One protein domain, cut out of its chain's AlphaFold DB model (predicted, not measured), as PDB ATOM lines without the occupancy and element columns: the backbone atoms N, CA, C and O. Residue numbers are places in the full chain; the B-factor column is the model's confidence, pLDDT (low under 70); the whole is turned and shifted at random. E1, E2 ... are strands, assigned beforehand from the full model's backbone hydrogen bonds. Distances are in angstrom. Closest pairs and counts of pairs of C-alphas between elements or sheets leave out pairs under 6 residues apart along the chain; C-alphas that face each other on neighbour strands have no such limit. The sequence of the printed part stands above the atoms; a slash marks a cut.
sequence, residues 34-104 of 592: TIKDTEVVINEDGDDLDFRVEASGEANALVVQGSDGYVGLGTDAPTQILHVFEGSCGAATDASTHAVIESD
ATOM      1  N   THR A  34     152.556 120.061 160.728       80.56
ATOM      2  CA  THR A  34     152.948 121.373 160.203       80.56
ATOM      3  C   THR A  34     152.380 122.470 161.098       80.56
ATOM      4  O   THR A  34     151.185 122.487 161.407       80.56
ATOM      5  N   ILE A  35     153.224 123.419 161.509       84.81
ATOM      6  CA  ILE A  35     152.821 124.571 162.327       84.81
ATOM      7  C   ILE A  35     152.937 125.832 161.471       84.81
ATOM      8  O   ILE A  35     154.030 126.267 161.122       84.81
ATOM      9  N   LYS A  36     151.799 126.440 161.143       83.56
ATOM     10  CA  LYS A  36     151.712 127.698 160.393       83.56
ATOM     11  C   LYS A  36     151.317 128.827 161.341       83.56
ATOM     12  O   LYS A  36     150.760 128.597 162.412       83.56
ATOM     13  N   ASP A  37     151.477 130.070 160.893       88.50
ATOM     14  CA  ASP A  37     150.983 131.245 161.631       88.50
ATOM     15  C   ASP A  37     149.451 131.218 161.858       88.50
ATOM     16  O   ASP A  37     148.941 131.951 162.707       88.50
ATOM     17  N   THR A  38     148.701 130.400 161.105       92.62
ATOM     18  CA  THR A  38     147.228 130.336 161.135       92.62
ATOM     19  C   THR A  38     146.641 129.047 161.707       92.62
ATOM     20  O   THR A  38     145.468 129.050 162.074       92.62
ATOM     21  N   GLU A  39     147.403 127.953 161.761       91.69
ATOM     22  CA  GLU A  39     146.905 126.625 162.142       91.69
ATOM     23  C   GLU A  39     148.044 125.664 162.510       91.69
ATOM     24  O   GLU A  39     149.189 125.850 162.101       91.69
ATOM     25  N   VAL A  40     147.702 124.611 163.249       88.75
ATOM     26  CA  VAL A  40     148.518 123.399 163.376       88.75
ATOM     27  C   VAL A  40     147.767 122.309 162.635       88.75
ATOM     28  O   VAL A  40     146.602 122.064 162.955       88.75
ATOM     29  N   VAL A  41     148.412 121.672 161.669       85.31
ATOM     30  CA  VAL A  41     147.810 120.574 160.917       85.31
ATOM     31  C   VAL A  41     148.559 119.297 161.238       85.31
ATOM     32  O   VAL A  41     149.786 119.261 161.214       85.31
ATOM     33  N   ILE A  42     147.797 118.275 161.609       87.69
ATOM     34  CA  ILE A  42     148.289 116.933 161.893       87.69
ATOM     35  C   ILE A  42     147.950 116.081 160.682       87.69
ATOM     36  O   ILE A  42     146.808 116.134 160.224       87.69
ATOM     37  N   ASN A  43     148.918 115.298 160.208       83.81
ATOM     38  CA  ASN A  43     148.759 114.436 159.041       83.81
ATOM     39  C   ASN A  43     148.347 115.220 157.770       83.81
ATOM     40  O   ASN A  43     147.359 114.884 157.119       83.81
ATOM     41  N   GLU A  44     149.090 116.284 157.427       82.81
ATOM     42  CA  GLU A  44     148.861 117.083 156.197       82.81
ATOM     43  C   GLU A  44     148.909 116.230 154.924       82.81
ATOM     44  O   GLU A  44     148.206 116.513 153.953       82.81
ATOM     45  N   ASP A  45     149.707 115.163 154.940       78.38
ATOM     46  CA  ASP A  45     149.861 114.266 153.796       78.38
ATOM     47  C   ASP A  45     148.644 113.348 153.588       78.38
ATOM     48  O   ASP A  45     148.475 112.780 152.505       78.38
ATOM     49  N   GLY A  46     147.760 113.243 154.588       81.56
ATOM     50  CA  GLY A  46     146.573 112.392 154.541       81.56
ATOM     51  C   GLY A  46     146.905 110.899 154.536       81.56
ATOM     52  O   GLY A  46     146.159 110.112 153.949       81.56
ATOM     53  N   ASP A  47     148.019 110.513 155.162       85.69
ATOM     54  CA  ASP A  47     148.378 109.113 155.371       85.69
ATOM     55  C   ASP A  47     147.362 108.431 156.307       85.69
ATOM     56  O   ASP A  47     146.666 109.082 157.085       85.69
ATOM     57  N   ASP A  48     147.275 107.099 156.270       89.75
ATOM     58  CA  ASP A  48     146.446 106.326 157.210       89.75
ATOM     59  C   ASP A  48     147.126 106.257 158.592       89.75
ATOM     60  O   ASP A  48     147.671 105.230 159.004       89.75
ATOM     61  N   LEU A  49     147.191 107.414 159.258       88.38
ATOM     62  CA  LEU A  49     147.793 107.616 160.568       88.38
ATOM     63  C   LEU A  49     146.780 108.255 161.521       88.38
ATOM     64  O   LEU A  49     146.358 109.398 161.339       88.38
ATOM     65  N   ASP A  50     146.435 107.518 162.573       91.94
ATOM     66  CA  ASP A  50     145.507 107.984 163.598       91.94
ATOM     67  C   ASP A  50     146.116 109.095 164.461       91.94
ATOM     68  O   ASP A  50     147.254 109.003 164.932       91.94
ATOM     69  N   PHE A  51     145.310 110.106 164.784       93.75
ATOM     70  CA  PHE A  51     145.611 111.028 165.875       93.75
ATOM     71  C   PHE A  51     144.967 110.518 167.165       93.75
ATOM     72  O   PHE A  51     143.742 110.481 167.273       93.75
ATOM     73  N   ARG A  52     145.781 110.139 168.158       94.88
ATOM     74  CA  ARG A  52     145.324 109.555 169.431       94.88
ATOM     75  C   ARG A  52     145.748 110.401 170.628       94.88
ATOM     76  O   ARG A  52     146.913 110.771 170.763       94.88
ATOM     77  N   VAL A  53     144.805 110.643 171.534       96.94
ATOM     78  CA  VAL A  53     145.026 111.276 172.838       96.94
ATOM     79  C   VAL A  53     144.660 110.286 173.937       96.94
ATOM     80  O   VAL A  53     143.569 109.718 173.931       96.94
ATOM     81  N   GLU A  54     145.564 110.123 174.901       96.31
ATOM     82  CA  GLU A  54     145.405 109.208 176.034       96.31
ATOM     83  C   GLU A  54     145.025 109.965 177.315       96.31
ATOM     84  O   GLU A  54     145.470 111.096 177.540       96.31
ATOM     85  N   ALA A  55     144.255 109.321 178.195       93.81
ATOM     86  CA  ALA A  55     143.995 109.804 179.551       93.81
ATOM     87  C   ALA A  55     144.532 108.815 180.600       93.81
ATOM     88  O   ALA A  55     144.979 107.711 180.294       93.81
ATOM     89  N   SER A  56     144.517 109.211 181.877       94.38
ATOM     90  CA  SER A  56     144.972 108.341 182.968       94.38
ATOM     91  C   SER A  56     144.071 107.109 183.100       94.38
ATOM     92  O   SER A  56     143.033 107.183 183.748       94.38
ATOM     93  N   GLY A  57     144.515 105.974 182.557       88.81
ATOM     94  CA  GLY A  57     143.802 104.696 182.631       88.81
ATOM     95  C   GLY A  57     142.901 104.393 181.434       88.81
ATOM     96  O   GLY A  57     142.446 103.263 181.334       88.81
ATOM     97  N   GLU A  58     142.725 105.340 180.509       88.38
ATOM     98  CA  GLU A  58     141.882 105.177 179.323       88.38
ATOM     99  C   GLU A  58     142.730 105.335 178.066       88.38
ATOM    100  O   GLU A  58     143.167 106.444 177.729       88.38
ATOM    101  N   ALA A  59     142.968 104.204 177.397       89.12
ATOM    102  CA  ALA A  59     143.475 104.220 176.037       89.12
ATOM    103  C   ALA A  59     142.360 104.739 175.113       89.12
ATOM    104  O   ALA A  59     141.210 104.344 175.288       89.12
ATOM    105  N   ASN A  60     142.680 105.577 174.125       95.25
ATOM    106  CA  ASN A  60     141.721 106.122 173.146       95.25
ATOM    107  C   ASN A  60     140.740 107.161 173.707       95.25
ATOM    108  O   ASN A  60     139.587 107.220 173.275       95.25
ATOM    109  N   ALA A  61     141.173 108.011 174.642       96.12
ATOM    110  CA  ALA A  61     140.314 109.071 175.179       96.12
ATOM    111  C   ALA A  61     139.752 109.991 174.069       96.12
ATOM    112  O   ALA A  61     138.599 110.415 174.145       96.12
ATOM    113  N   LEU A  62     140.542 110.252 173.022       97.12
ATOM    114  CA  LEU A  62     140.104 110.817 171.743       97.12
ATOM    115  C   LEU A  62     140.937 110.198 170.615       97.12
ATOM    116  O   LEU A  62     142.164 110.186 170.698       97.12
ATOM    117  N   VAL A  63     140.280 109.729 169.560       97.62
ATOM    118  CA  VAL A  63     140.904 109.204 168.341       97.62
ATOM    119  C   VAL A  63     140.288 109.901 167.136       97.62
ATOM    120  O   VAL A  63     139.070 110.005 167.058       97.62
ATOM    121  N   VAL A  64     141.109 110.357 166.194       96.88
ATOM    122  CA  VAL A  64     140.686 110.662 164.821       96.88
ATOM    123  C   VAL A  64     141.348 109.629 163.921       96.88
ATOM    124  O   VAL A  64     142.577 109.588 163.865       96.88
ATOM    125  N   GLN A  65     140.552 108.784 163.271       94.94
ATOM    126  CA  GLN A  65     141.067 107.713 162.422       94.94
ATOM    127  C   GLN A  65     141.624 108.258 161.109       94.94
ATOM    128  O   GLN A  65     140.951 109.027 160.420       94.94
ATOM    129  N   GLY A  66     142.833 107.829 160.747       92.19
ATOM    130  CA  GLY A  66     143.473 108.220 159.488       92.19
ATOM    131  C   GLY A  66     142.727 107.698 158.255       92.19
ATOM    132  O   GLY A  66     142.653 108.384 157.238       92.19
ATOM    133  N   SER A  67     142.108 106.519 158.363       92.31
ATOM    134  CA  SER A  67     141.492 105.813 157.238       92.31
ATOM    135  C   SER A  67     140.238 106.483 156.674       92.31
ATOM    136  O   SER A  67     140.032 106.501 155.460       92.31
ATOM    137  N   ASP A  68     139.364 106.992 157.543       92.31
ATOM    138  CA  ASP A  68     138.036 107.515 157.187       92.31
ATOM    139  C   ASP A  68     137.691 108.850 157.868       92.31
ATOM    140  O   ASP A  68     136.660 109.456 157.557       92.31
ATOM    141  N   GLY A  69     138.565 109.352 158.747       93.94
ATOM    142  CA  GLY A  69     138.380 110.606 159.470       93.94
ATOM    143  C   GLY A  69     137.385 110.522 160.627       93.94
ATOM    144  O   GLY A  69     136.952 111.566 161.124       93.94
ATOM    145  N   TYR A  70     136.974 109.324 161.048       96.50
ATOM    146  CA  TYR A  70     136.010 109.172 162.133       96.50
ATOM    147  C   TYR A  70     136.616 109.507 163.492       96.50
ATOM    148  O   TYR A  70     137.774 109.214 163.783       96.50
ATOM    149  N   VAL A  71     135.802 110.125 164.346       97.94
ATOM    150  CA  VAL A  71     136.196 110.566 165.680       97.94
ATOM    151  C   VAL A  71     135.648 109.602 166.723       97.94
ATOM    152  O   VAL A  71     134.442 109.552 166.963       97.94
ATOM    153  N   GLY A  72     136.535 108.858 167.373       97.38
ATOM    154  CA  GLY A  72     136.226 107.999 168.511       97.38
ATOM    155  C   GLY A  72     136.508 108.687 169.845       97.38
ATOM    156  O   GLY A  72     137.534 109.343 170.013       97.38
ATOM    157  N   LEU A  73     135.617 108.512 170.815       97.06
ATOM    158  CA  LEU A  73     135.834 108.797 172.233       97.06
ATOM    159  C   LEU A  73     135.678 107.473 172.984       97.06
ATOM    160  O   LEU A  73     134.576 106.928 173.024       97.06
ATOM    161  N   GLY A  74     136.773 106.940 173.530       95.31
ATOM    162  CA  GLY A  74     136.808 105.635 174.204       95.31
ATOM    163  C   GLY A  74     136.975 104.429 173.269       95.31
ATOM    164  O   GLY A  74     136.916 103.288 173.719       95.31
ATOM    165  N   THR A  75     137.197 104.646 171.969       94.69
ATOM    166  CA  THR A  75     137.375 103.583 170.964       94.69
ATOM    167  C   THR A  75     138.374 103.995 169.885       94.69
ATOM    168  O   THR A  75     138.419 105.161 169.498       94.69
ATOM    169  N   ASP A  76     139.167 103.043 169.389       94.69
ATOM    170  CA  ASP A  76     140.034 103.192 168.210       94.69
ATOM    171  C   ASP A  76     139.463 102.540 166.948       94.69
ATOM    172  O   ASP A  76     140.113 102.540 165.906       94.69
ATOM    173  N   ALA A  77     138.236 102.030 167.028       93.38
ATOM    174  CA  ALA A  77     137.465 101.559 165.889       93.38
ATOM    175  C   ALA A  77     136.081 102.233 165.867       93.38
ATOM    176  O   ALA A  77     135.060 101.542 165.980       93.38
ATOM    177  N   PRO A  78     136.000 103.581 165.795       95.50
ATOM    178  CA  PRO A  78     134.732 104.259 165.591       95.50
ATOM    179  C   PRO A  78     134.035 103.728 164.333       95.50
ATOM    180  O   PRO A  78     134.658 103.454 163.315       95.50
ATOM    181  N   THR A  79     132.718 103.552 164.405       93.50
ATOM    182  CA  THR A  79     131.930 103.015 163.285       93.50
ATOM    183  C   THR A  79     131.152 104.104 162.553       93.50
ATOM    184  O   THR A  79     130.556 103.828 161.515       93.50
ATOM    185  N   GLN A  80     131.140 105.323 163.101       95.75
ATOM    186  CA  GLN A  80     130.465 106.514 162.589       95.75
ATOM    187  C   GLN A  80     131.352 107.748 162.789       95.75
ATOM    188  O   GLN A  80     132.273 107.715 163.604       95.75
ATOM    189  N   ILE A  81     131.009 108.853 162.112       96.62
ATOM    190  CA  ILE A  81     131.773 110.117 162.134       96.62
ATOM    191  C   ILE A  81     132.093 110.577 163.561       96.62
ATOM    192  O   ILE A  81     133.204 111.031 163.815       96.62
ATOM    193  N   LEU A  82     131.142 110.470 164.489       97.62
ATOM    194  CA  LEU A  82     131.386 110.629 165.918       97.62
ATOM    195  C   LEU A  82     130.906 109.385 166.660       97.62
ATOM    196  O   LEU A  82     129.727 109.038 166.591       97.62
ATOM    197  N   HIS A  83     131.793 108.763 167.421       96.81
ATOM    198  CA  HIS A  83     131.488 107.599 168.231       96.81
ATOM    199  C   HIS A  83     131.905 107.824 169.685       96.81
ATOM    200  O   HIS A  83     133.088 107.805 170.000       96.81
ATOM    201  N   VAL A  84     130.931 108.003 170.580       96.69
ATOM    202  CA  VAL A  84     131.136 107.948 172.035       96.69
ATOM    203  C   VAL A  84     130.893 106.523 172.518       96.69
ATOM    204  O   VAL A  84     129.774 106.027 172.399       96.69
ATOM    205  N   PHE A  85     131.934 105.872 173.029       95.31
ATOM    206  CA  PHE A  85     131.946 104.445 173.324       95.31
ATOM    207  C   PHE A  85     132.374 104.176 174.769       95.31
ATOM    208  O   PHE A  85     133.501 104.477 175.154       95.31
ATOM    209  N   GLU A  86     131.496 103.550 175.550       94.44
ATOM    210  CA  GLU A  86     131.803 103.041 176.899       94.44
ATOM    211  C   GLU A  86     131.599 101.519 177.016       94.44
ATOM    212  O   GLU A  86     131.604 100.961 178.109       94.44
ATOM    213  N   GLY A  87     131.399 100.837 175.888       93.19
ATOM    214  CA  GLY A  87     131.134  99.403 175.818       93.19
ATOM    215  C   GLY A  87     130.202  99.074 174.658       93.19
ATOM    216  O   GLY A  87     129.319  99.856 174.317       93.19
ATOM    217  N   SER A  88     130.391  97.911 174.031       92.50
ATOM    218  CA  SER A  88     129.563  97.538 172.883       92.50
ATOM    219  C   SER A  88     128.171  97.119 173.337       92.50
ATOM    220  O   SER A  88     128.018  96.164 174.100       92.50
ATOM    221  N   CYS A  89     127.145  97.755 172.772       92.25
ATOM    222  CA  CYS A  89     125.754  97.343 172.974       92.25
ATOM    223  C   CYS A  89     125.378  96.054 172.205       92.25
ATOM    224  O   CYS A  89     124.246  95.574 172.297       92.25
ATOM    225  N   GLY A  90     126.311  95.486 171.426       91.56
ATOM    226  CA  GLY A  90     126.136  94.252 170.656       91.56
ATOM    227  C   GLY A  90     125.362  94.401 169.339       91.56
ATOM    228  O   GLY A  90     125.175  93.407 168.634       91.56
ATOM    229  N   ALA A  91     124.926  95.612 168.982       89.75
ATOM    230  CA  ALA A  91     124.253  95.913 167.720       89.75
ATOM    231  C   ALA A  91     125.191  96.646 166.746       89.75
ATOM    232  O   ALA A  91     126.019  97.451 167.156       89.75
ATOM    233  N   ALA A  92     125.047  96.393 165.442       89.94
ATOM    234  CA  ALA A  92     125.742  97.179 164.425       89.94
ATOM    235  C   ALA A  92     125.077  98.555 164.256       89.94
ATOM    236  O   ALA A  92     123.849  98.658 164.249       89.94
ATOM    237  N   THR A  93     125.879  99.602 164.071       90.81
ATOM    238  CA  THR A  93     125.396 100.966 163.803       90.81
ATOM    239  C   THR A  93     124.864 101.117 162.373       90.81
ATOM    240  O   THR A  93     125.464 100.588 161.436       90.81
ATOM    241  N   ASP A  94     123.777 101.871 162.189       91.31
ATOM    242  CA  ASP A  94     123.209 102.173 160.866       91.31
ATOM    243  C   ASP A  94     124.066 103.202 160.105       91.31
ATOM    244  O   ASP A  94     124.417 104.241 160.658       91.31
ATOM    245  N   ALA A  95     124.351 102.949 158.821       90.75
ATOM    246  CA  ALA A  95     125.236 103.777 157.993       90.75
ATOM    247  C   ALA A  95     124.755 105.228 157.772       90.75
ATOM    248  O   ALA A  95     125.532 106.067 157.328       90.75
ATOM    249  N   SER A  96     123.484 105.537 158.050       94.19
ATOM    250  CA  SER A  96     122.949 106.904 157.990       94.19
ATOM    251  C   SER A  96     123.123 107.696 159.297       94.19
ATOM    252  O   SER A  96     122.722 108.859 159.377       94.19
ATOM    253  N   THR A  97     123.729 107.094 160.326       95.31
ATOM    254  CA  THR A  97     123.917 107.699 161.651       95.31
ATOM    255  C   THR A  97     125.253 108.424 161.738       95.31
ATOM    256  O   THR A  97     126.287 107.792 161.798       95.31
ATOM    257  N   HIS A  98     125.279 109.752 161.834       95.25
ATOM    258  CA  HIS A  98     126.567 110.464 161.923       95.25
ATOM    259  C   HIS A  98     127.181 110.487 163.332       95.25
ATOM    260  O   HIS A  98     128.384 110.680 163.466       95.25
ATOM    261  N   ALA A  99     126.371 110.337 164.380       96.19
ATOM    262  CA  ALA A  99     126.837 110.360 165.761       96.19
ATOM    263  C   ALA A  99     126.188 109.230 166.557       96.19
ATOM    264  O   ALA A  99     124.961 109.112 166.570       96.19
ATOM    265  N   VAL A 100     127.006 108.431 167.233       95.50
ATOM    266  CA  VAL A 100     126.567 107.325 168.084       95.50
ATOM    267  C   VAL A 100     127.098 107.507 169.507       95.50
ATOM    268  O   VAL A 100     128.219 107.971 169.713       95.50
ATOM    269  N   ILE A 101     126.254 107.172 170.484       95.19
ATOM    270  CA  ILE A 101     126.594 107.081 171.906       95.19
ATOM    271  C   ILE A 101     126.198 105.676 172.350       95.19
ATOM    272  O   ILE A 101     125.003 105.383 172.454       95.19
ATOM    273  N   GLU A 102     127.171 104.808 172.594       94.62
ATOM    274  CA  GLU A 102     126.921 103.435 173.024       94.62
ATOM    275  C   GLU A 102     127.651 103.062 174.317       94.62
ATOM    276  O   GLU A 102     128.688 103.617 174.677       94.62
ATOM    277  N   SER A 103     127.043 102.118 175.028       94.31
ATOM    278  CA  SER A 103     127.529 101.505 176.259       94.31
ATOM    279  C   SER A 103     126.943 100.090 176.332       94.31
ATOM    280  O   SER A 103     125.877  99.828 175.765       94.31
ATOM    281  N   ASP A 104     127.601  99.185 177.056       94.81
ATOM    282  CA  ASP A 104     127.038  97.889 177.455       94.81
ATOM    283  C   ASP A 104     126.132  97.999 178.708       94.81
ATOM    284  O   ASP A 104     125.500  97.022 179.122       94.81
TER     285      ASP A 104
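This is residues 34 to 104 of the 592 residues of an uncharacterized protein of Candidatus Pacearchaeota archaeon (UniProt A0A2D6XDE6). This domain has little regular structure: short strands E2 E3 E4 E5 E6 stand side by side as one mixed sheet, residues 35 to 41 stick out beyond E2, and a long loop joins E5 to E6. Its 71 printed residues include six named strands, E1 to E6, and no named helix; it is all strand, though these hold only 26 residues. It is only just loose, close to compact, with radius of gyration of the C-alphas 13.6 A and spans of 44 by 32 by 20 A.

Find C-alpha 40 at (148.518, 123.399, 163.376), where E1, residues 40 to 42, begins. Then come E2, 51 to 55; E3, 58 to 64, 15.6 A from first to last C-alpha; E4, 71 to 73; E5, 82 to 85; and E6, 99 to 102, ending at (126.921, 103.435, 173.024).

E1 pairs with no named strand. Hairpins E2 and E3, E3 and E4 make a meander, successive antiparallel neighbours; within hydrogen-bond range are N 53 and O 62, 2.8 A, and N 63 and O 72, 2.8 A. Parallel neighbours follow: E4 and E5, N 83 and O 71, 2.8 A; E5 and E6, N 84 and O 100, 2.8 A.

The farthest C-alphas, Asp 37 and Gly 90, are 45.5 A apart. The printed part has no cut, and no printed residue is under 70.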